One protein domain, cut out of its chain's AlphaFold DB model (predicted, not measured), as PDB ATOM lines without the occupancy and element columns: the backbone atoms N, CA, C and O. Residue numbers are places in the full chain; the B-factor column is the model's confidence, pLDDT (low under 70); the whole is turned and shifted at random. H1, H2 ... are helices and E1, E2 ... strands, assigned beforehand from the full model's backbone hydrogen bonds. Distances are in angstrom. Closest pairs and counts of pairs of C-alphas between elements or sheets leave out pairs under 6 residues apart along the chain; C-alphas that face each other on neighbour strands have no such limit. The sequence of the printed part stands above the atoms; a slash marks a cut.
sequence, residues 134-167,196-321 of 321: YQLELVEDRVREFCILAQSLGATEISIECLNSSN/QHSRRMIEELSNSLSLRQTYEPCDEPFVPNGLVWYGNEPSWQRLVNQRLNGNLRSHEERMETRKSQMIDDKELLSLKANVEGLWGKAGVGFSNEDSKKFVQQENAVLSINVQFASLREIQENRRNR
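Overview. This is residues 134 to 167 and 196 to 321 of the 321 residues of an uncharacterized protein of Porphyromonadaceae bacterium (UniProt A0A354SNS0). An antiparallel sheet of four strands has three helices along one face, H1 in the middle with H2 towards one end and H3 towards the other, and no named helix on the other face. Beyond one end of this two-layered body, helices on one face of a sheet, H5 and H6 lengthen the rod, and H7 lies past the other end. The 160 printed residues, with seven named helices and four named strands, run H1 E1 H2 E2 H3 E3 H4 H5 H6 E4 H7; the class is mixed and the sheet's order is E2 E1 E4 E3. The whole is loose, with a radius of gyration of the C-alphas of 20.4 A and spans of 72 by 34 by 23 A.

Arrangement. Start at E4, residues 301 to 308, and its antiparallel neighbour E1, residues 155 to 162, where N 159 and O 305 are 2.9 A apart, within hydrogen-bond range. On E1's other side is the edge strand E2, residues 211 to 214, with N 160 and O 211 at 2.9 A; beside E4 is the edge strand E3, residues 250 to 256, with N 304 and O 253 at 2.8 A. H1, residues 134 to 152, is on the sheet at a height of 9.6 A, over E4, and runs along the strands, at 6 degrees to E4 on the local plane. On the same face, H2, residues 196 to 209, is over E1 at a height of 7.2 A. H1 touches H2 with residues 136 to 143 alone, at a shallow tilt of 21 degrees, the same way; their closest C-alphas, of Leu 136 and Leu 205, are 6.7 A apart. H3, residues 234 to 245, is on that face too, over E3 and, only just, with 3 C-alphas, over E4; it is close to H1 but not clearly touching, the closest C-alphas, of Phe 146 and Trp 236, being 7.8 A apart. H1 touches H4, residues 257 to 260, with residues 135 to 139 alone, the closest C-alphas being those of Gln 135 and Thr 257, 6.1 A apart. H5, residues 265 to 281, and H6, residues 288 to 293, are close but not clearly touching, at a steep tilt of 42 degrees, opposite ways, with the C-alphas of Lys 272 and Ser 291 closest at 7.5 A. H7, residues 311 to 319, is not on the sheet and touches no helix. In H1, H2, H3, H5 and H7 every O i to N i+4 pair is within hydrogen-bond range, in H6 1 of 2, and H4 is too short for one.

Along the chain. Find C-alpha 134 at (243.599, 277.080, 144.536); from there H1 runs 26.9 A to C-alpha 152. H5 is 24.4 A long, E4 22.8 A, E3 20.2 A and E1 20.1 A. H7 ends at C-alpha 319, (271.623, 286.263, 179.039).

Size, cuts and confidence. The C-alphas farthest apart, of Lys 281 and Asn 320, are 71.9 A apart. Residues 168 to 195 are not printed, and C-alphas 167 and 196 are 14.1 A apart across this cut. The link from E2 to H3, residues 215 to 233, is long. Mean pLDDT of the printed part is 86.5, with residues 165 to 167, 196 to 198, 282 to 283 and 320 to 321 under 70.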
ATOM      1  N   TYR A 134     243.989 276.422 143.282       90.00
ATOM      2  CA  TYR A 134     243.599 277.080 144.536       90.00
ATOM      3  C   TYR A 134     243.704 276.195 145.781       90.00
ATOM      4  O   TYR A 134     244.052 276.693 146.847       90.00
ATOM      5  N   GLN A 135     243.415 274.893 145.683       87.88
ATOM      6  CA  GLN A 135     243.515 273.999 146.842       87.88
ATOM      7  C   GLN A 135     244.965 273.851 147.310       87.88
ATOM      8  O   GLN A 135     245.225 273.933 148.511       87.88
ATOM      9  N   LEU A 136     245.882 273.665 146.355       86.38
ATOM     10  CA  LEU A 136     247.324 273.605 146.583       86.38
ATOM     11  C   LEU A 136     247.797 274.913 147.225       86.38
ATOM     12  O   LEU A 136     248.316 274.892 148.337       86.38
ATOM     13  N   GLU A 137     247.520 276.053 146.589       89.56
ATOM     14  CA  GLU A 137     247.979 277.367 147.056       89.56
ATOM     15  C   GLU A 137     247.433 277.740 148.444       89.56
ATOM     16  O   GLU A 137     248.177 278.242 149.285       89.56
ATOM     17  N   LEU A 138     246.156 277.456 148.736       92.56
ATOM     18  CA  LEU A 138     245.582 277.728 150.059       92.56
ATOM     19  C   LEU A 138     246.201 276.851 151.153       92.56
ATOM     20  O   LEU A 138     246.351 277.302 152.289       92.56
ATOM     21  N   VAL A 139     246.529 275.592 150.850       91.75
ATOM     22  CA  VAL A 139     247.239 274.730 151.804       91.75
ATOM     23  C   VAL A 139     248.670 275.204 151.995       91.75
ATOM     24  O   VAL A 139     249.107 275.289 153.139       91.75
ATOM     25  N   GLU A 140     249.378 275.557 150.923       91.00
ATOM     26  CA  GLU A 140     250.724 276.119 151.034       91.00
ATOM     27  C   GLU A 140     250.741 277.383 151.902       91.00
ATOM     28  O   GLU A 140     251.561 277.481 152.815       91.00
ATOM     29  N   ASP A 141     249.815 278.318 151.672       93.19
ATOM     30  CA  ASP A 141     249.682 279.544 152.465       93.19
ATOM     31  C   ASP A 141     249.460 279.226 153.956       93.19
ATOM     32  O   ASP A 141     250.121 279.805 154.823       93.19
ATOM     33  N   ARG A 142     248.575 278.267 154.271       94.50
ATOM     34  CA  ARG A 142     248.311 277.823 155.655       94.50
ATOM     35  C   ARG A 142     249.537 277.193 156.306       94.50
ATOM     36  O   ARG A 142     249.857 277.517 157.448       94.50
ATOM     37  N   VAL A 143     250.229 276.305 155.594       94.38
ATOM     38  CA  VAL A 143     251.428 275.615 156.092       94.38
ATOM     39  C   VAL A 143     252.540 276.622 156.368       94.38
ATOM     40  O   VAL A 143     253.125 276.608 157.451       94.38
ATOM     41  N   ARG A 144     252.791 277.545 155.434       94.25
ATOM     42  CA  ARG A 144     253.803 278.599 155.595       94.25
ATOM     43  C   ARG A 144     253.486 279.504 156.782       94.25
ATOM     44  O   ARG A 144     254.383 279.795 157.574       94.25
ATOM     45  N   GLU A 145     252.229 279.915 156.947       97.19
ATOM     46  CA  GLU A 145     251.817 280.726 158.095       97.19
ATOM     47  C   GLU A 145     252.007 279.980 159.425       97.19
ATOM     48  O   GLU A 145     252.540 280.544 160.385       97.19
ATOM     49  N   PHE A 146     251.657 278.691 159.475       97.44
ATOM     50  CA  PHE A 146     251.905 277.862 160.651       97.44
ATOM     51  C   PHE A 146     253.395 277.745 160.975       97.44
ATOM     52  O   PHE A 146     253.773 277.850 162.140       97.44
ATOM     53  N   CYS A 147     254.263 277.582 159.973       95.94
ATOM     54  CA  CYS A 147     255.708 277.561 160.187       95.94
ATOM     55  C   CYS A 147     256.221 278.880 160.778       95.94
ATOM     56  O   CYS A 147     257.059 278.846 161.679       95.94
ATOM     57  N   ILE A 148     255.711 280.029 160.320       96.56
ATOM     58  CA  ILE A 148     256.050 281.348 160.880       96.56
ATOM     59  C   ILE A 148     255.612 281.438 162.346       96.56
ATOM     60  O   ILE A 148     256.383 281.881 163.203       96.56
ATOM     61  N   LEU A 149     254.394 280.983 162.651       98.12
ATOM     62  CA  LEU A 149     253.888 280.926 164.019       98.12
ATOM     63  C   LEU A 149     254.763 280.017 164.897       98.12
ATOM     64  O   LEU A 149     255.219 280.446 165.952       98.12
ATOM     65  N   ALA A 150     255.049 278.793 164.452       97.19
ATOM     66  CA  ALA A 150     255.873 277.826 165.172       97.19
ATOM     67  C   ALA A 150     257.295 278.351 165.441       97.19
ATOM     68  O   ALA A 150     257.792 278.233 166.561       97.19
ATOM     69  N   GLN A 151     257.929 278.992 164.457       95.69
ATOM     70  CA  GLN A 151     259.233 279.642 164.634       95.69
ATOM     71  C   GLN A 151     259.174 280.760 165.679       95.69
ATOM     72  O   GLN A 151     259.999 280.787 166.591       95.69
ATOM     73  N   SER A 152     258.160 281.629 165.604       96.19
ATOM     74  CA  SER A 152     257.953 282.728 166.566       96.19
ATOM     75  C   SER A 152     257.663 282.224 167.982       96.19
ATOM     76  O   SER A 152     257.922 282.909 168.966       96.19
ATOM     77  N   LEU A 153     257.174 280.989 168.093       96.31
ATOM     78  CA  LEU A 153     256.967 280.265 169.340       96.31
ATOM     79  C   LEU A 153     258.231 279.547 169.858       96.31
ATOM     80  O   LEU A 153     258.175 278.819 170.853       96.31
ATOM     81  N   GLY A 154     259.385 279.748 169.219       95.00
ATOM     82  CA  GLY A 154     260.670 279.194 169.640       95.00
ATOM     83  C   GLY A 154     260.875 277.739 169.223       95.00
ATOM     84  O   GLY A 154     261.356 276.934 170.029       95.00
ATOM     85  N   ALA A 155     260.453 277.379 168.008       96.31
ATOM     86  CA  ALA A 155     260.765 276.077 167.430       96.31
ATOM     87  C   ALA A 155     262.283 275.913 167.252       96.31
ATOM     88  O   ALA A 155     262.970 276.849 166.853       96.31
ATOM     89  N   THR A 156     262.797 274.720 167.541       96.38
ATOM     90  CA  THR A 156     264.172 274.278 167.251       96.38
ATOM     91  C   THR A 156     264.230 273.392 166.021       96.38
ATOM     92  O   THR A 156     265.272 273.279 165.387       96.38
ATOM     93  N   GLU A 157     263.119 272.744 165.683       97.44
ATOM     94  CA  GLU A 157     262.994 271.925 164.488       97.44
ATOM     95  C   GLU A 157     261.558 271.988 163.980       97.44
ATOM     96  O   GLU A 157     260.612 271.929 164.768       97.44
ATOM     97  N   ILE A 158     261.409 272.105 162.663       96.81
ATOM     98  CA  ILE A 158     260.142 271.930 161.959       96.81
ATOM     99  C   ILE A 158     260.394 270.931 160.834       96.81
ATOM    100  O   ILE A 158     261.283 271.152 160.006       96.81
ATOM    101  N   SER A 159     259.617 269.852 160.799       95.56
ATOM    102  CA  SER A 159     259.588 268.911 159.682       95.56
ATOM    103  C   SER A 159     258.173 268.748 159.139       95.56
ATOM    104  O   SER A 159     257.203 268.729 159.893       95.56
ATOM    105  N   ILE A 160     258.055 268.649 157.819       93.88
ATOM    106  CA  ILE A 160     256.782 268.492 157.117       93.88
ATOM    107  C   ILE A 160     256.847 267.217 156.291       93.88
ATOM    108  O   ILE A 160     257.750 267.044 155.472       93.88
ATOM    109  N   GLU A 161     255.865 266.344 156.483       89.25
ATOM    110  CA  GLU A 161     255.739 265.085 155.760       89.25
ATOM    111  C   GLU A 161     254.349 264.973 155.135       89.25
ATOM    112  O   GLU A 161     253.330 265.195 155.791       89.25
ATOM    113  N   CYS A 162     254.289 264.591 153.860       85.44
ATOM    114  CA  CYS A 162     253.031 264.234 153.218       85.44
ATOM    115  C   CYS A 162     252.744 262.750 153.470       85.44
ATOM    116  O   CYS A 162     253.405 261.875 152.925       85.44
ATOM    117  N   LEU A 163     251.740 262.441 154.288       80.75
ATOM    118  CA  LEU A 163     251.455 261.064 154.709       80.75
ATOM    119  C   LEU A 163     250.909 260.188 153.574       80.75
ATOM    120  O   LEU A 163     251.048 258.967 153.599       80.75
ATOM    121  N   ASN A 164     250.316 260.816 152.561       77.12
ATOM    122  CA  ASN A 164     249.713 260.125 151.426       77.12
ATOM    123  C   ASN A 164     250.670 260.031 150.217       77.12
ATOM    124  O   ASN A 164     250.245 259.606 149.148       77.12
ATOM    125  N   SER A 165     251.954 260.405 150.361       60.69
ATOM    126  CA  SER A 165     252.934 260.401 149.257       60.69
ATOM    127  C   SER A 165     253.678 259.068 149.050       60.69
ATOM    128  O   SER A 165     254.613 259.001 148.253       60.69
ATOM    129  N   SER A 166     253.286 257.968 149.708       51.06
ATOM    130  CA  SER A 166     254.067 256.722 149.655       51.06
ATOM    131  C   SER A 166     253.722 255.756 148.498       51.06
ATOM    132  O   SER A 166     252.670 255.127 148.446       51.06
ATOM    133  N   ASN A 167     254.733 255.604 147.626       43.28
ATOM    134  CA  ASN A 167     255.226 254.432 146.880       43.28
ATOM    135  C   ASN A 167     254.343 253.682 145.857       43.28
ATOM    136  O   ASN A 167     253.714 252.667 146.158       43.28
ATOM    137  N   GLN A 196     245.214 260.003 138.035       56.91
ATOM    138  CA  GLN A 196     246.483 260.620 137.639       56.91
ATOM    139  C   GLN A 196     246.559 262.108 138.000       56.91
ATOM    140  O   GLN A 196     247.634 262.580 138.363       56.91
ATOM    141  N   HIS A 197     245.451 262.850 137.905       58.56
ATOM    142  CA  HIS A 197     245.441 264.282 138.218       58.56
ATOM    143  C   HIS A 197     245.594 264.539 139.723       58.56
ATOM    144  O   HIS A 197     246.410 265.364 140.129       58.56
ATOM    145  N   SER A 198     244.891 263.766 140.552       63.78
ATOM    146  CA  SER A 198     244.984 263.866 142.012       63.78
ATOM    147  C   SER A 198     246.381 263.535 142.546       63.78
ATOM    148  O   SER A 198     246.897 264.233 143.418       63.78
ATOM    149  N   ARG A 199     247.043 262.521 141.972       71.12
ATOM    150  CA  ARG A 199     248.421 262.172 142.351       71.12
ATOM    151  C   ARG A 199     249.425 263.278 142.048       71.12
ATOM    152  O   ARG A 199     250.312 263.490 142.866       71.12
ATOM    153  N   ARG A 200     249.271 263.996 140.927       75.75
ATOM    154  CA  ARG A 200     250.154 265.129 140.592       75.75
ATOM    155  C   ARG A 200     250.084 266.225 141.649       75.75
ATOM    156  O   ARG A 200     251.129 266.683 142.079       75.75
ATOM    157  N   MET A 201     248.891 266.575 142.136       74.75
ATOM    158  CA  MET A 201     248.772 267.562 143.218       74.75
ATOM    159  C   MET A 201     249.438 267.080 144.514       74.75
ATOM    160  O   MET A 201     250.145 267.849 145.156       74.75
ATOM    161  N   ILE A 202     249.242 265.817 144.911       81.00
ATOM    162  CA  ILE A 202     249.888 265.262 146.115       81.00
ATOM    163  C   ILE A 202     251.416 265.297 145.975       81.00
ATOM    164  O   ILE A 202     252.118 265.624 146.931       81.00
ATOM    165  N   GLU A 203     251.937 264.973 144.792       81.94
ATOM    166  CA  GLU A 203     253.365 265.031 144.488       81.94
ATOM    167  C   GLU A 203     253.893 266.473 144.489       81.94
ATOM    168  O   GLU A 203     254.919 266.742 145.109       81.94
ATOM    169  N   GLU A 204     253.176 267.417 143.879       81.56
ATOM    170  CA  GLU A 204     253.499 268.848 143.900       81.56
ATOM    171  C   GLU A 204     253.486 269.417 145.324       81.56
ATOM    172  O   GLU A 204     254.433 270.101 145.706       81.56
ATOM    173  N   LEU A 205     252.485 269.078 146.146       81.12
ATOM    174  CA  LEU A 205     252.433 269.414 147.576       81.12
ATOM    175  C   LEU A 205     253.623 268.828 148.331       81.12
ATOM    176  O   LEU A 205     254.274 269.516 149.111       81.12
ATOM    177  N   SER A 206     253.915 267.546 148.104       82.38
ATOM    178  CA  SER A 206     255.043 266.876 148.743       82.38
ATOM    179  C   SER A 206     256.360 267.546 148.352       82.38
ATOM    180  O   SER A 206     257.198 267.774 149.212       82.38
ATOM    181  N   ASN A 207     256.550 267.906 147.085       82.31
ATOM    182  CA  ASN A 207     257.785 268.530 146.611       82.31
ATOM    183  C   ASN A 207     257.920 269.996 147.049       82.31
ATOM    184  O   ASN A 207     259.024 270.433 147.363       82.31
ATOM    185  N   SER A 208     256.823 270.755 147.078       80.88
ATOM    186  CA  SER A 208     256.815 272.174 147.465       80.88
ATOM    187  C   SER A 208     256.928 272.386 148.976       80.88
ATOM    188  O   SER A 208     257.514 273.382 149.406       80.88
ATOM    189  N   LEU A 209     256.387 271.464 149.783       83.94
ATOM    190  CA  LEU A 209     256.292 271.611 151.237       83.94
ATOM    191  C   LEU A 209     257.182 270.659 152.032       83.94
ATOM    192  O   LEU A 209     257.365 270.907 153.222       83.94
ATOM    193  N   SER A 210     257.735 269.595 151.433       81.06
ATOM    194  CA  SER A 210     258.688 268.725 152.135       81.06
ATOM    195  C   SER A 210     259.893 269.548 152.564       81.06
ATOM    196  O   SER A 210     260.680 270.045 151.757       81.06
ATOM    197  N   LEU A 211     259.995 269.728 153.871       83.12
ATOM    198  CA  LEU A 211     260.934 270.643 154.477       83.12
ATOM    199  C   LEU A 211     261.328 270.092 155.830       83.12
ATOM    200  O   LEU A 211     260.484 269.657 156.610       83.12
ATOM    201  N   ARG A 212     262.624 270.147 156.114       92.19
ATOM    202  CA  ARG A 212     263.167 269.911 157.443       92.19
ATOM    203  C   ARG A 212     264.156 271.016 157.749       92.19
ATOM    204  O   ARG A 212     265.169 271.148 157.068       92.19
ATOM    205  N   GLN A 213     263.838 271.822 158.747       92.00
ATOM    206  CA  GLN A 213     264.637 272.973 159.145       92.00
ATOM    207  C   GLN A 213     264.907 272.923 160.638       92.00
ATOM    208  O   GLN A 213     264.026 272.575 161.422       92.00
ATOM    209  N   THR A 214     266.124 273.302 161.014       94.75
ATOM    210  CA  THR A 214     266.552 273.443 162.403       94.75
ATOM    211  C   THR A 214     266.876 274.897 162.708       94.75
ATOM    212  O   THR A 214     267.305 275.654 161.837       94.75
ATOM    213  N   TYR A 215     266.654 275.286 163.957       92.75
ATOM    214  CA  TYR A 215     266.711 276.665 164.417       92.75
ATOM    215  C   TYR A 215     267.340 276.745 165.806       92.75
ATOM    216  O   TYR A 215     267.210 275.828 166.618       92.75
ATOM    217  N   GLU A 216     267.946 277.890 166.104       91.19
ATOM    218  CA  GLU A 216     268.436 278.240 167.439       91.19
ATOM    219  C   GLU A 216     267.647 279.449 167.969       91.19
ATOM    220  O   GLU A 216     268.086 280.597 167.832       91.19
ATOM    221  N   PRO A 217     266.441 279.230 168.528       88.75
ATOM    222  CA  PRO A 217     265.590 280.317 168.986       88.75
ATOM    223  C   PRO A 217     266.241 281.049 170.160       88.75
ATOM    224  O   PRO A 217     266.604 280.454 171.176       88.75
ATOM    225  N   CYS A 218     266.375 282.364 170.014       81.75
ATOM    226  CA  CYS A 218     266.955 283.244 171.029       81.75
ATOM    227  C   CYS A 218     265.952 284.271 171.550       81.75
ATOM    228  O   CYS A 218     266.263 285.012 172.475       81.75
ATOM    229  N   ASP A 219     264.760 284.330 170.963       86.62
ATOM    230  CA  ASP A 219     263.716 285.247 171.378       86.62
ATOM    231  C   ASP A 219     262.639 284.554 172.199       86.62
ATOM    232  O   ASP A 219     262.391 283.355 172.064       86.62
ATOM    233  N   GLU A 220     262.027 285.321 173.097       90.19
ATOM    234  CA  GLU A 220     260.905 284.843 173.891       90.19
ATOM    235  C   GLU A 220     259.727 284.549 172.963       90.19
ATOM    236  O   GLU A 220     259.432 285.381 172.105       90.19
ATOM    237  N   PRO A 221     259.061 283.391 173.125       94.44
ATOM    238  CA  PRO A 221     257.929 283.013 172.296       94.44
ATOM    239  C   PRO A 221     256.849 284.095 172.234       94.44
ATOM    240  O   PRO A 221     256.392 284.588 173.264       94.44
ATOM    241  N   PHE A 222     256.393 284.421 171.026       95.25
ATOM    242  CA  PHE A 222     255.332 285.401 170.806       95.25
ATOM    243  C   PHE A 222     254.452 285.019 169.613       95.25
ATOM    244  O   PHE A 222     254.806 284.169 168.795       95.25
ATOM    245  N   VAL A 223     253.285 285.659 169.515       97.44
ATOM    246  CA  VAL A 223     252.419 285.558 168.334       97.44
ATOM    247  C   VAL A 223     252.767 286.708 167.388       97.44
ATOM    248  O   VAL A 223     252.626 287.867 167.788       97.44
ATOM    249  N   PRO A 224     253.229 286.434 166.159       96.25
ATOM    250  CA  PRO A 224     253.554 287.483 165.204       96.25
ATOM    251  C   PRO A 224     252.288 288.194 164.706       96.25
ATOM    252  O   PRO A 224     251.190 287.636 164.682       96.25
ATOM    253  N   ASN A 225     252.447 289.452 164.297       94.88
ATOM    254  CA  ASN A 225     251.359 290.244 163.726       94.88
ATOM    255  C   ASN A 225     251.085 289.841 162.269       94.88
ATOM    256  O   ASN A 225     251.984 289.386 161.566       94.88
ATOM    257  N   GLY A 226     249.861 290.086 161.793       94.00
ATOM    258  CA  GLY A 226     249.507 289.924 160.376       94.00
ATOM    259  C   GLY A 226     249.219 288.488 159.925       94.00
ATOM    260  O   GLY A 226     249.130 288.254 158.725       94.00
ATOM    261  N   LEU A 227     249.049 287.548 160.861       96.44
ATOM    262  CA  LEU A 227     248.607 286.183 160.565       96.44
ATOM    263  C   LEU A 227     247.150 286.184 160.077       96.44
ATOM    264  O   LEU A 227     246.254 286.674 160.769       96.44
ATOM    265  N   VAL A 228     246.917 285.648 158.881       96.44
ATOM    266  CA  VAL A 228     245.616 285.612 158.202       96.44
ATOM    267  C   VAL A 228     244.777 284.440 158.708       96.44
ATOM    268  O   VAL A 228     243.594 284.600 159.011       96.44
ATOM    269  N   TRP A 229     245.385 283.262 158.816       96.62
ATOM    270  CA  TRP A 229     244.728 282.009 159.177       96.62
ATOM    271  C   TRP A 229     244.581 281.832 160.683       96.62
ATOM    272  O   TRP A 229     243.520 281.403 161.125       96.62
ATOM    273  N   TYR A 230     245.576 282.230 161.483       97.12
ATOM    274  CA  TYR A 230     245.620 282.006 162.937       97.12
ATOM    275  C   TYR A 230     244.314 282.325 163.688       97.12
ATOM    276  O   TYR A 230     243.886 281.567 164.562       97.12
ATOM    277  N   GLY A 231     243.641 283.428 163.341       95.31
ATOM    278  CA  GLY A 231     242.376 283.822 163.975       95.31
ATOM    279  C   GLY A 231     241.238 282.807 163.794       95.31
ATOM    280  O   GLY A 231     240.321 282.765 164.611       95.31
ATOM    281  N   ASN A 232     241.325 281.966 162.765       94.62
ATOM    282  CA  ASN A 232     240.328 280.977 162.366       94.62
ATOM    283  C   ASN A 232     240.788 279.527 162.614       94.62
ATOM    284  O   ASN A 232     240.086 278.604 162.209       94.62
ATOM    285  N   GLU A 233     241.930 279.317 163.283       95.69
ATOM    286  CA  GLU A 233     242.524 277.994 163.525       95.69
ATOM    287  C   GLU A 233     242.566 277.661 165.031       95.69
ATOM    288  O   GLU A 233     243.538 277.972 165.730       95.69
ATOM    289  N   PRO A 234     241.528 276.993 165.579       95.69
ATOM    290  CA  PRO A 234     241.464 276.674 167.005       95.69
ATOM    291  C   PRO A 234     242.600 275.769 167.505       95.69
ATOM    292  O   PRO A 234     242.964 275.835 168.683       95.69
ATOM    293  N   SER A 235     243.158 274.900 166.649       96.25
ATOM    294  CA  SER A 235     244.330 274.082 166.999       96.25
ATOM    295  C   SER A 235     245.557 274.959 167.240       96.25
ATOM    296  O   SER A 235     246.241 274.782 168.248       96.25
ATOM    297  N   TRP A 236     245.778 275.973 166.402       97.62
ATOM    298  CA  TRP A 236     246.911 276.891 166.527       97.62
ATOM    299  C   TRP A 236     246.766 277.799 167.747       97.62
ATOM    300  O   TRP A 236     247.725 278.011 168.486       97.62
ATOM    301  N   GLN A 237     245.555 278.283 168.023       97.56
ATOM    302  CA  GLN A 237     245.268 279.049 169.241       97.56
ATOM    303  C   GLN A 237     245.548 278.223 170.505       97.56
ATOM    304  O   GLN A 237     246.075 278.730 171.496       97.56
ATOM    305  N   ARG A 238     245.234 276.921 170.479       96.44
ATOM    306  CA  ARG A 238     245.549 276.001 171.577       96.44
ATOM    307  C   ARG A 238     247.053 275.792 171.729       96.44
ATOM    308  O   ARG A 238     247.541 275.891 172.853       96.44
ATOM    309  N   LEU A 239     247.762 275.569 170.622       97.31
ATOM    310  CA  LEU A 239     249.223 275.472 170.587       97.31
ATOM    311  C   LEU A 239     249.867 276.708 171.229       97.31
ATOM    312  O   LEU A 239     250.669 276.569 172.151       97.31
ATOM    313  N   VAL A 240     249.467 277.912 170.808       97.31
ATOM    314  CA  VAL A 240     249.955 279.179 171.378       97.31
ATOM    315  C   VAL A 240     249.718 279.225 172.885       97.31
ATOM    316  O   VAL A 240     250.654 279.449 173.649       97.31
ATOM    317  N   ASN A 241     248.492 278.957 173.338       95.62
ATOM    318  CA  ASN A 241     248.165 278.993 174.764       95.62
ATOM    319  C   ASN A 241     249.005 278.004 175.584       95.62
ATOM    320  O   ASN A 241     249.475 278.355 176.668       95.62
ATOM    321  N   GLN A 242     249.215 276.789 175.071       94.56
ATOM    322  CA  GLN A 242     250.043 275.765 175.713       94.56
ATOM    323  C   GLN A 242     251.527 276.130 175.714       94.56
ATOM    324  O   GLN A 242     252.240 275.802 176.662       94.56
ATOM    325  N   ARG A 243     252.002 276.805 174.667       94.00
ATOM    326  CA  ARG A 243     253.401 277.199 174.539       94.00
ATOM    327  C   ARG A 243     253.761 278.377 175.437       94.00
ATOM    328  O   ARG A 243     254.825 278.339 176.052       94.00
ATOM    329  N   LEU A 244     252.900 279.394 175.489       92.75
ATOM    330  CA  LEU A 244     253.139 280.622 176.250       92.75
ATOM    331  C   LEU A 244     252.925 280.427 177.757       92.75
ATOM    332  O   LEU A 244     253.657 281.001 178.553       92.75
ATOM    333  N   ASN A 245     251.955 279.596 178.153       88.62
ATOM    334  CA  ASN A 245     251.610 279.392 179.568       88.62
ATOM    335  C   ASN A 245     252.078 278.042 180.134       88.62
ATOM    336  O   ASN A 245     251.867 277.760 181.313       88.62
ATOM    337  N   GLY A 246     252.656 277.179 179.300       82.44
ATOM    338  CA  GLY A 246     253.015 275.811 179.662       82.44
ATOM    339  C   GLY A 246     254.456 275.454 179.313       82.44
ATOM    340  O   GLY A 246     255.317 276.302 179.099       82.44
ATOM    341  N   ASN A 247     254.727 274.153 179.284       85.19
ATOM    342  CA  ASN A 247     256.042 273.565 179.035       85.19
ATOM    343  C   ASN A 247     256.044 272.665 177.786       85.19
ATOM    344  O   ASN A 247     256.782 271.681 177.739       85.19
ATOM    345  N   LEU A 248     255.199 272.981 176.798       93.38
ATOM    346  CA  LEU A 248     255.090 272.211 175.561       93.38
ATOM    347  C   LEU A 248     256.448 272.160 174.843       93.38
ATOM    348  O   LEU A 248     257.014 273.202 174.512       93.38
ATOM    349  N   ARG A 249     256.961 270.946 174.613       94.00
ATOM    350  CA  ARG A 249     258.247 270.706 173.930       94.00
ATOM    351  C   ARG A 249     258.099 270.202 172.504       94.00
ATOM    352  O   ARG A 249     259.032 270.338 171.728       94.00
ATOM    353  N   SER A 250     256.947 269.640 172.165       96.44
ATOM    354  CA  SER A 250     256.681 269.096 170.841       96.44
ATOM    355  C   SER A 250     255.212 269.248 170.486       96.44
ATOM    356  O   SER A 250     254.355 269.159 171.368       96.44
ATOM    357  N   HIS A 251     254.924 269.430 169.203       97.06
ATOM    358  CA  HIS A 251     253.568 269.486 168.661       97.06
ATOM    359  C   HIS A 251     253.531 268.830 167.285       97.06
ATOM    360  O   HIS A 251     254.463 268.996 166.503       97.06
ATOM    361  N   GLU A 252     252.442 268.132 166.993       96.75
ATOM    362  CA  GLU A 252     252.136 267.650 165.650       96.75
ATOM    363  C   GLU A 252     250.856 268.338 165.175       96.75
ATOM    364  O   GLU A 252     249.808 268.235 165.818       96.75
ATOM    365  N   GLU A 253     250.942 269.048 164.053       96.62
ATOM    366  CA  GLU A 253     249.792 269.653 163.388       96.62
ATOM    367  C   GLU A 253     249.466 268.878 162.112       96.62
ATOM    368  O   GLU A 253     250.329 268.648 161.266       96.62
ATOM    369  N   ARG A 254     248.194 268.501 161.950       93.12
ATOM    370  CA  ARG A 254     247.714 267.776 160.771       93.12
ATOM    371  C   ARG A 254     246.886 268.690 159.875       93.12
ATOM    372  O   ARG A 254     245.817 269.154 160.280       93.12
ATOM    373  N   MET A 255     247.333 268.881 158.636       90.94
ATOM    374  CA  MET A 255     246.646 269.697 157.630       90.94
ATOM    375  C   MET A 255     246.181 268.857 156.447       90.94
ATOM    376  O   MET A 255     246.818 267.877 156.079       90.94
ATOM    377  N   GLU A 256     245.047 269.234 155.860       87.06
ATOM    378  CA  GLU A 256     244.387 268.462 154.806       87.06
ATOM    379  C   GLU A 256     243.863 269.394 153.711       87.06
ATOM    380  O   GLU A 256     243.219 270.399 154.036       87.06
ATOM    381  N   THR A 257     244.074 269.054 152.435       83.50
ATOM    382  CA  THR A 257     243.572 269.861 151.302       83.50
ATOM    383  C   THR A 257     242.062 269.986 151.313       83.50
ATOM    384  O   THR A 257     241.534 271.077 151.102       83.50
ATOM    385  N   ARG A 258     241.357 268.923 151.704       82.81
ATOM    386  CA  ARG A 258     239.894 268.924 151.801       82.81
ATOM    387  C   ARG A 258     239.351 269.948 152.799       82.81
ATOM    388  O   ARG A 258     238.244 270.440 152.616       82.81
ATOM    389  N   LYS A 259     240.110 270.317 153.840       82.31
ATOM    390  CA  LYS A 259     239.702 271.382 154.781       82.31
ATOM    391  C   LYS A 259     239.845 272.785 154.183       82.31
ATOM    392  O   LYS A 259     239.199 273.705 154.666       82.31
ATOM    393  N   SER A 260     240.682 272.943 153.158       81.38
ATOM    394  CA  SER A 260     240.829 274.175 152.375       81.38
ATOM    395  C   SER A 260     239.945 274.184 151.117       81.38
ATOM    396  O   SER A 260     239.959 275.162 150.371       81.38
ATOM    397  N   GLN A 261     239.166 273.124 150.868       83.00
ATOM    398  CA  GLN A 261     238.245 273.042 149.738       83.00
ATOM    399  C   GLN A 261     237.063 273.996 149.960       83.00
ATOM    400  O   GLN A 261     236.344 273.911 150.953       83.00
ATOM    401  N   MET A 262     236.864 274.915 149.015       85.69
ATOM    402  CA  MET A 262     235.838 275.967 149.100       85.69
ATOM    403  C   MET A 262     234.572 275.633 148.302       85.69
ATOM    404  O   MET A 262     233.552 276.311 148.436       85.69
ATOM    405  N   ILE A 263     234.660 274.625 147.436       85.50
ATOM    406  CA  ILE A 263     233.631 274.233 146.474       85.50
ATOM    407  C   ILE A 263     233.342 272.760 146.708       85.50
ATOM    408  O   ILE A 263     234.230 271.940 146.492       85.50
ATOM    409  N   ASP A 264     232.143 272.426 147.182       86.06
ATOM    410  CA  ASP A 264     231.759 271.026 147.398       86.06
ATOM    411  C   ASP A 264     231.395 270.307 146.087       86.06
ATOM    412  O   ASP A 264     231.297 270.924 145.030       86.06
ATOM    413  N   ASP A 265     231.183 268.991 146.143       83.75
ATOM    414  CA  ASP A 265     230.962 268.168 144.946       83.75
ATOM    415  C   ASP A 265     229.695 268.569 144.171       83.75
ATOM    416  O   ASP A 265     229.658 268.489 142.942       83.75
ATOM    417  N   LYS A 266     228.647 269.036 144.862       85.81
ATOM    418  CA  LYS A 266     227.401 269.479 144.214       85.81
ATOM    419  C   LYS A 266     227.595 270.833 143.548       85.81
ATOM    420  O   LYS A 266     227.125 271.041 142.426       85.81
ATOM    421  N   GLU A 267     228.284 271.744 144.228       85.25
ATOM    422  CA  GLU A 267     228.664 273.038 143.670       85.25
ATOM    423  C   GLU A 267     229.602 272.866 142.472       85.25
ATOM    424  O   GLU A 267     229.431 273.561 141.474       85.25
ATOM    425  N   LEU A 268     230.529 271.908 142.524       87.69
ATOM    426  CA  LEU A 268     231.473 271.594 141.452       87.69
ATOM    427  C   LEU A 268     230.760 271.080 140.193       87.69
ATOM    428  O   LEU A 268     231.036 271.552 139.091       87.69
ATOM    429  N   LEU A 269     229.804 270.160 140.358       84.94
ATOM    430  CA  LEU A 269     228.970 269.659 139.260       84.94
ATOM    431  C   LEU A 269     228.131 270.773 138.626       84.94
ATOM    432  O   LEU A 269     228.052 270.875 137.402       84.94
ATOM    433  N   SER A 270     227.526 271.620 139.461       84.50
ATOM    434  CA  SER A 270     226.706 272.743 138.995       84.50
ATOM    435  C   SER A 270     227.558 273.781 138.262       84.50
ATOM    436  O   SER A 270     227.181 274.263 137.198       84.50
ATOM    437  N   LEU A 271     228.746 274.077 138.795       86.19
ATOM    438  CA  LEU A 271     229.716 274.974 138.177       86.19
ATOM    439  C   LEU A 271     230.157 274.457 136.807       86.19
ATOM    440  O   LEU A 271     230.160 275.227 135.851       86.19
ATOM    441  N   LYS A 272     230.476 273.161 136.694       88.06
ATOM    442  CA  LYS A 272     230.841 272.533 135.417       88.06
ATOM    443  C   LYS A 272     229.746 272.727 134.370       88.06
ATOM    444  O   LYS A 272     230.039 273.199 133.278       88.06
ATOM    445  N   ALA A 273     228.498 272.408 134.717       82.94
ATOM    446  CA  ALA A 273     227.363 272.542 133.804       82.94
ATOM    447  C   ALA A 273     227.156 273.998 133.350       82.94
ATOM    448  O   ALA A 273     226.909 274.256 132.172       82.94
ATOM    449  N   ASN A 274     227.310 274.955 134.270       83.00
ATOM    450  CA  ASN A 274     227.200 276.377 133.953       83.00
ATOM    451  C   ASN A 274     228.314 276.843 133.008       83.00
ATOM    452  O   ASN A 274     228.037 277.555 132.046       83.00
ATOM    453  N   VAL A 275     229.561 276.436 133.254       83.88
ATOM    454  CA  VAL A 275     230.718 276.805 132.423       83.88
ATOM    455  C   VAL A 275     230.625 276.174 131.036       83.88
ATOM    456  O   VAL A 275     230.819 276.867 130.043       83.88
ATOM    457  N   GLU A 276     230.247 274.898 130.949       84.69
ATOM    458  CA  GLU A 276     230.009 274.210 129.676       84.69
ATOM    459  C   GLU A 276     228.913 274.916 128.858       84.69
ATOM    460  O   GLU A 276     229.090 275.178 127.667       84.69
ATOM    461  N   GLY A 277     227.813 275.313 129.508       78.81
ATOM    462  CA  GLY A 277     226.749 276.091 128.873       78.81
ATOM    463  C   GLY A 277     227.197 277.483 128.413       78.81
ATOM    464  O   GLY A 277     226.804 277.924 127.332       78.81
ATOM    465  N   LEU A 278     228.029 278.173 129.202       76.94
ATOM    466  CA  LEU A 278     228.599 279.479 128.845       76.94
ATOM    467  C   LEU A 278     229.500 279.384 127.620       76.94
ATOM    468  O   LEU A 278     229.324 280.143 126.669       76.94
ATOM    469  N   TRP A 279     230.437 278.441 127.625       78.56
ATOM    470  CA  TRP A 279     231.378 278.255 126.527       78.56
ATOM    471  C   TRP A 279     230.675 277.802 125.250       78.56
ATOM    472  O   TRP A 279     230.934 278.364 124.188       78.56
ATOM    473  N   GLY A 280     229.689 276.904 125.355       74.38
ATOM    474  CA  GLY A 280     228.854 276.515 124.218       74.38
ATOM    475  C   GLY A 280     228.134 277.705 123.569       74.38
ATOM    476  O   GLY A 280     228.088 277.798 122.343       74.38
ATOM    477  N   LYS A 281     227.628 278.655 124.370       71.50
ATOM    478  CA  LYS A 281     227.017 279.902 123.868       71.50
ATOM    479  C   LYS A 281     228.038 280.869 123.265       71.50
ATOM    480  O   LYS A 281     227.701 281.573 122.320       71.50
ATOM    481  N   ALA A 282     229.259 280.887 123.793       68.94
ATOM    482  CA  ALA A 282     230.371 281.693 123.291       68.94
ATOM    483  C   ALA A 282     231.042 281.101 122.034       68.94
ATOM    484  O   ALA A 282     231.969 281.693 121.491       68.94
ATOM    485  N   GLY A 283     230.627 279.908 121.589       68.31
ATOM    486  CA  GLY A 283     231.313 279.176 120.520       68.31
ATOM    487  C   GLY A 283     232.693 278.641 120.927       68.31
ATOM    488  O   GLY A 283     233.464 278.216 120.068       68.31
ATOM    489  N   VAL A 284     233.002 278.639 122.226       73.56
ATOM    490  CA  VAL A 284     234.214 278.056 122.801       73.56
ATOM    491  C   VAL A 284     233.968 276.562 123.009       73.56
ATOM    492  O   VAL A 284     233.004 276.154 123.655       73.56
ATOM    493  N   GLY A 285     234.826 275.719 122.436       75.69
ATOM    494  CA  GLY A 285     234.735 274.273 122.635       75.69
ATOM    495  C   GLY A 285     235.048 273.889 124.082       75.69
ATOM    496  O   GLY A 285     236.008 274.392 124.655       75.69
ATOM    497  N   PHE A 286     234.269 272.972 124.661       79.94
ATOM    498  CA  PHE A 286     234.552 272.388 125.975       79.94
ATOM    499  C   PHE A 286     235.275 271.052 125.786       79.94
ATOM    500  O   PHE A 286     234.694 270.089 125.276       79.94
ATOM    501  N   SER A 287     236.562 270.995 126.130       82.56
ATOM    502  CA  SER A 287     237.375 269.803 125.893       82.56
ATOM    503  C   SER A 287     237.280 268.789 127.039       82.56
ATOM    504  O   SER A 287     236.863 269.085 128.162       82.56
ATOM    505  N   ASN A 288     237.754 267.567 126.783       78.94
ATOM    506  CA  ASN A 288     237.941 266.582 127.848       78.94
ATOM    507  C   ASN A 288     238.957 267.059 128.901       78.94
ATOM    508  O   ASN A 288     238.845 266.660 130.057       78.94
ATOM    509  N   GLU A 289     239.936 267.888 128.537       78.62
ATOM    510  CA  GLU A 289     240.907 268.445 129.488       78.62
ATOM    511  C   GLU A 289     240.252 269.464 130.420       78.62
ATOM    512  O   GLU A 289     240.480 269.414 131.627       78.62
ATOM    513  N   ASP A 290     239.345 270.292 129.905       80.44
ATOM    514  CA  ASP A 290     238.562 271.225 130.722       80.44
ATOM    515  C   ASP A 290     237.639 270.484 131.680       80.44
ATOM    516  O   ASP A 290     237.532 270.833 132.853       80.44
ATOM    517  N   SER A 291     237.047 269.381 131.217       79.69
ATOM    518  CA  SER A 291     236.207 268.527 132.054       79.69
ATOM    519  C   SER A 291     236.945 267.961 133.276       79.69
ATOM    520  O   SER A 291     236.316 267.791 134.323       79.69
ATOM    521  N   LYS A 292     238.263 267.721 133.164       78.06
ATOM    522  CA  LYS A 292     239.114 267.188 134.243       78.06
ATOM    523  C   LYS A 292     239.376 268.207 135.347       78.06
ATOM    524  O   LYS A 292     239.612 267.809 136.482       78.06
ATOM    525  N   LYS A 293     239.283 269.508 135.051       82.75
ATOM    526  CA  LYS A 293     239.421 270.577 136.055       82.75
ATOM    527  C   LYS A 293     238.295 270.542 137.094       82.75
ATOM    528  O   LYS A 293     238.467 271.015 138.209       82.75
ATOM    529  N   PHE A 294     237.148 269.959 136.741       83.19
ATOM    530  CA  PHE A 294     235.967 269.841 137.603       83.19
ATOM    531  C   PHE A 294     235.846 268.466 138.272       83.19
ATOM    532  O   PHE A 294     234.748 268.039 138.628       83.19
ATOM    533  N   VAL A 295     236.961 267.753 138.412       78.69
ATOM    534  CA  VAL A 295     237.030 266.485 139.136       78.69
ATOM    535  C   VAL A 295     237.530 266.762 140.546       78.69
ATOM    536  O   VAL A 295     238.470 267.530 140.745       78.69
ATOM    537  N   GLN A 296     236.890 266.142 141.538       71.88
ATOM    538  CA  GLN A 296     237.340 266.250 142.918       71.88
ATOM    539  C   GLN A 296     238.738 265.649 143.052       71.88
ATOM    540  O   GLN A 296     238.967 264.484 142.729       71.88
ATOM    541  N   GLN A 297     239.659 266.459 143.553       73.62
ATOM    542  CA  GLN A 297     241.025 266.036 143.817       73.62
ATOM    543  C   GLN A 297     241.082 265.213 145.115       73.62
ATOM    544  O   GLN A 297     240.334 265.472 146.063       73.62
ATOM    545  N   GLU A 298     241.957 264.205 145.163       75.88
ATOM    546  CA  GLU A 298     242.172 263.417 146.383       75.88
ATOM    547  C   GLU A 298     242.660 264.293 147.548       75.88
ATOM    548  O   GLU A 298     243.365 265.290 147.380       75.88
ATOM    549  N   ASN A 299     242.294 263.894 148.768       81.62
ATOM    550  CA  ASN A 299     242.725 264.590 149.974       81.62
ATOM    551  C   ASN A 299     244.213 264.313 150.235       81.62
ATOM    552  O   ASN A 299     244.584 263.191 150.597       81.62
ATOM    553  N   ALA A 300     245.057 265.331 150.103       83.88
ATOM    554  CA  ALA A 300     246.434 265.275 150.566       83.88
ATOM    555  C   ALA A 300     246.458 265.572 152.063       83.88
ATOM    556  O   ALA A 300     245.789 266.500 152.526       83.88
ATOM    557  N   VAL A 301     247.233 264.793 152.818       88.69
ATOM    558  CA  VAL A 301     247.363 264.989 154.261       88.69
ATOM    559  C   VAL A 301     248.814 265.215 154.638       88.69
ATOM    560  O   VAL A 301     249.671 264.371 154.382       88.69
ATOM    561  N   LEU A 302     249.059 266.352 155.275       91.06
ATOM    562  CA  LEU A 302     250.355 266.796 155.756       91.06
ATOM    563  C   LEU A 302     250.419 266.619 157.277       91.06
ATOM    564  O   LEU A 302     249.476 266.982 157.986       91.06
ATOM    565  N   SER A 303     251.532 266.079 157.766       93.69
ATOM    566  CA  SER A 303     251.919 266.090 159.177       93.69
ATOM    567  C   SER A 303     253.080 267.064 159.345       93.69
ATOM    568  O   SER A 303     254.124 266.915 158.709       93.69
ATOM    569  N   ILE A 304     252.873 268.092 160.165       95.75
ATOM    570  CA  ILE A 304     253.886 269.082 160.512       95.75
ATOM    571  C   ILE A 304     254.313 268.818 161.948       95.75
ATOM    572  O   ILE A 304     253.549 269.038 162.887       95.75
ATOM    573  N   ASN A 305     255.546 268.370 162.117       97.31
ATOM    574  CA  ASN A 305     256.130 268.079 163.413       97.31
ATOM    575  C   ASN A 305     257.010 269.247 163.840       97.31
ATOM    576  O   ASN A 305     257.880 269.698 163.095       97.31
ATOM    577  N   VAL A 306     256.783 269.732 165.053       97.81
ATOM    578  CA  VAL A 306     257.512 270.859 165.628       97.81
ATOM    579  C   VAL A 306     258.134 270.432 166.946       97.81
ATOM    580  O   VAL A 306     257.450 269.882 167.811       97.81
ATOM    581  N   GLN A 307     259.420 270.722 167.116       97.50
ATOM    582  CA  GLN A 307     260.119 270.647 168.397       97.50
ATOM    583  C   GLN A 307     260.421 272.061 168.879       97.50
ATOM    584  O   GLN A 307     260.768 272.925 168.077       97.50
ATOM    585  N   PHE A 308     260.305 272.296 170.182       96.62
ATOM    586  CA  PHE A 308     260.522 273.593 170.812       96.62
ATOM    587  C   PHE A 308     261.681 273.543 171.806       96.62
ATOM    588  O   PHE A 308     261.823 272.587 172.578       96.62
ATOM    589  N   ALA A 309     262.444 274.636 171.860       92.50
ATOM    590  CA  ALA A 309     263.394 274.867 172.942       92.50
ATOM    591  C   ALA A 309     262.648 275.022 174.270       92.50
ATOM    592  O   ALA A 309     261.529 275.561 174.327       92.50
ATOM    593  N   SER A 310     263.274 274.598 175.369       91.19
ATOM    594  CA  SER A 310     262.685 274.874 176.676       91.19
ATOM    595  C   SER A 310     262.689 276.385 176.945       91.19
ATOM    596  O   SER A 310     263.600 277.108 176.547       91.19
ATOM    597  N   LEU A 311     261.667 276.897 177.642       88.44
ATOM    598  CA  LEU A 311     261.617 278.328 177.993       88.44
ATOM    599  C   LEU A 311     262.836 278.764 178.820       88.44
ATOM    600  O   LEU A 311     263.260 279.912 178.734       88.44
ATOM    601  N   ARG A 312     263.407 277.837 179.599       86.12
ATOM    602  CA  ARG A 312     264.619 278.073 180.390       86.12
ATOM    603  C   ARG A 312     265.845 278.233 179.494       86.12
ATOM    604  O   ARG A 312     266.558 279.215 179.655       86.12
ATOM    605  N   GLU A 313     266.031 277.341 178.519       83.69
ATOM    606  CA  GLU A 313     267.117 277.437 177.529       83.69
ATOM    607  C   GLU A 313     267.068 278.769 176.770       83.69
ATOM    608  O   GLU A 313     268.087 279.435 176.628       83.69
ATOM    609  N   ILE A 314     265.876 279.210 176.346       84.81
ATOM    610  CA  ILE A 314     265.707 280.500 175.653       84.81
ATOM    611  C   ILE A 314     266.143 281.669 176.555       84.81
ATOM    612  O   ILE A 314     266.848 282.576 176.110       84.81
ATOM    613  N   GLN A 315     265.754 281.651 177.834       84.31
ATOM    614  CA  GLN A 315     266.141 282.686 178.798       84.31
ATOM    615  C   GLN A 315     267.650 282.699 179.076       84.31
ATOM    616  O   GLN A 315     268.236 283.773 179.210       84.31
ATOM    617  N   GLU A 316     268.282 281.529 179.169       82.56
ATOM    618  CA  GLU A 316     269.728 281.400 179.364       82.56
ATOM    619  C   GLU A 316     270.506 281.888 178.137       82.56
ATOM    620  O   GLU A 316     271.420 282.701 178.276       82.56
ATOM    621  N   ASN A 317     270.089 281.491 176.932       79.62
ATOM    622  CA  ASN A 317     270.708 281.921 175.676       79.62
ATOM    623  C   ASN A 317     270.658 283.442 175.490       79.62
ATOM    624  O   ASN A 317     271.620 284.032 175.001       79.62
ATOM    625  N   ARG A 318     269.573 284.094 175.929       79.50
ATOM    626  CA  ARG A 318     269.464 285.562 175.930       79.50
ATOM    627  C   ARG A 318     270.450 286.246 176.864       79.50
ATOM    628  O   ARG A 318     270.933 287.317 176.535       79.50
ATOM    629  N   ARG A 319     270.721 285.666 178.036       75.81
ATOM    630  CA  ARG A 319     271.623 286.263 179.039       75.81
ATOM    631  C   ARG A 319     273.096 286.184 178.643       75.81
ATOM    632  O   ARG A 319     273.892 286.954 179.164       75.81
ATOM    633  N   ASN A 320     273.442 285.246 177.765       69.25
ATOM    634  CA  ASN A 320     274.814 284.994 177.325       69.25
ATOM    635  C   ASN A 320     275.193 285.748 176.032       69.25
ATOM    636  O   ASN A 320     276.283 285.518 175.506       69.25
ATOM    637  N   ARG A 321     274.315 286.616 175.514       63.28
ATOM    638  CA  ARG A 321     274.560 287.517 174.377       63.28
ATOM    639  C   ARG A 321     274.628 288.962 174.852       63.28
ATOM    640  O   ARG A 321     275.437 289.709 174.263       63.28
TER     641      ARG A 321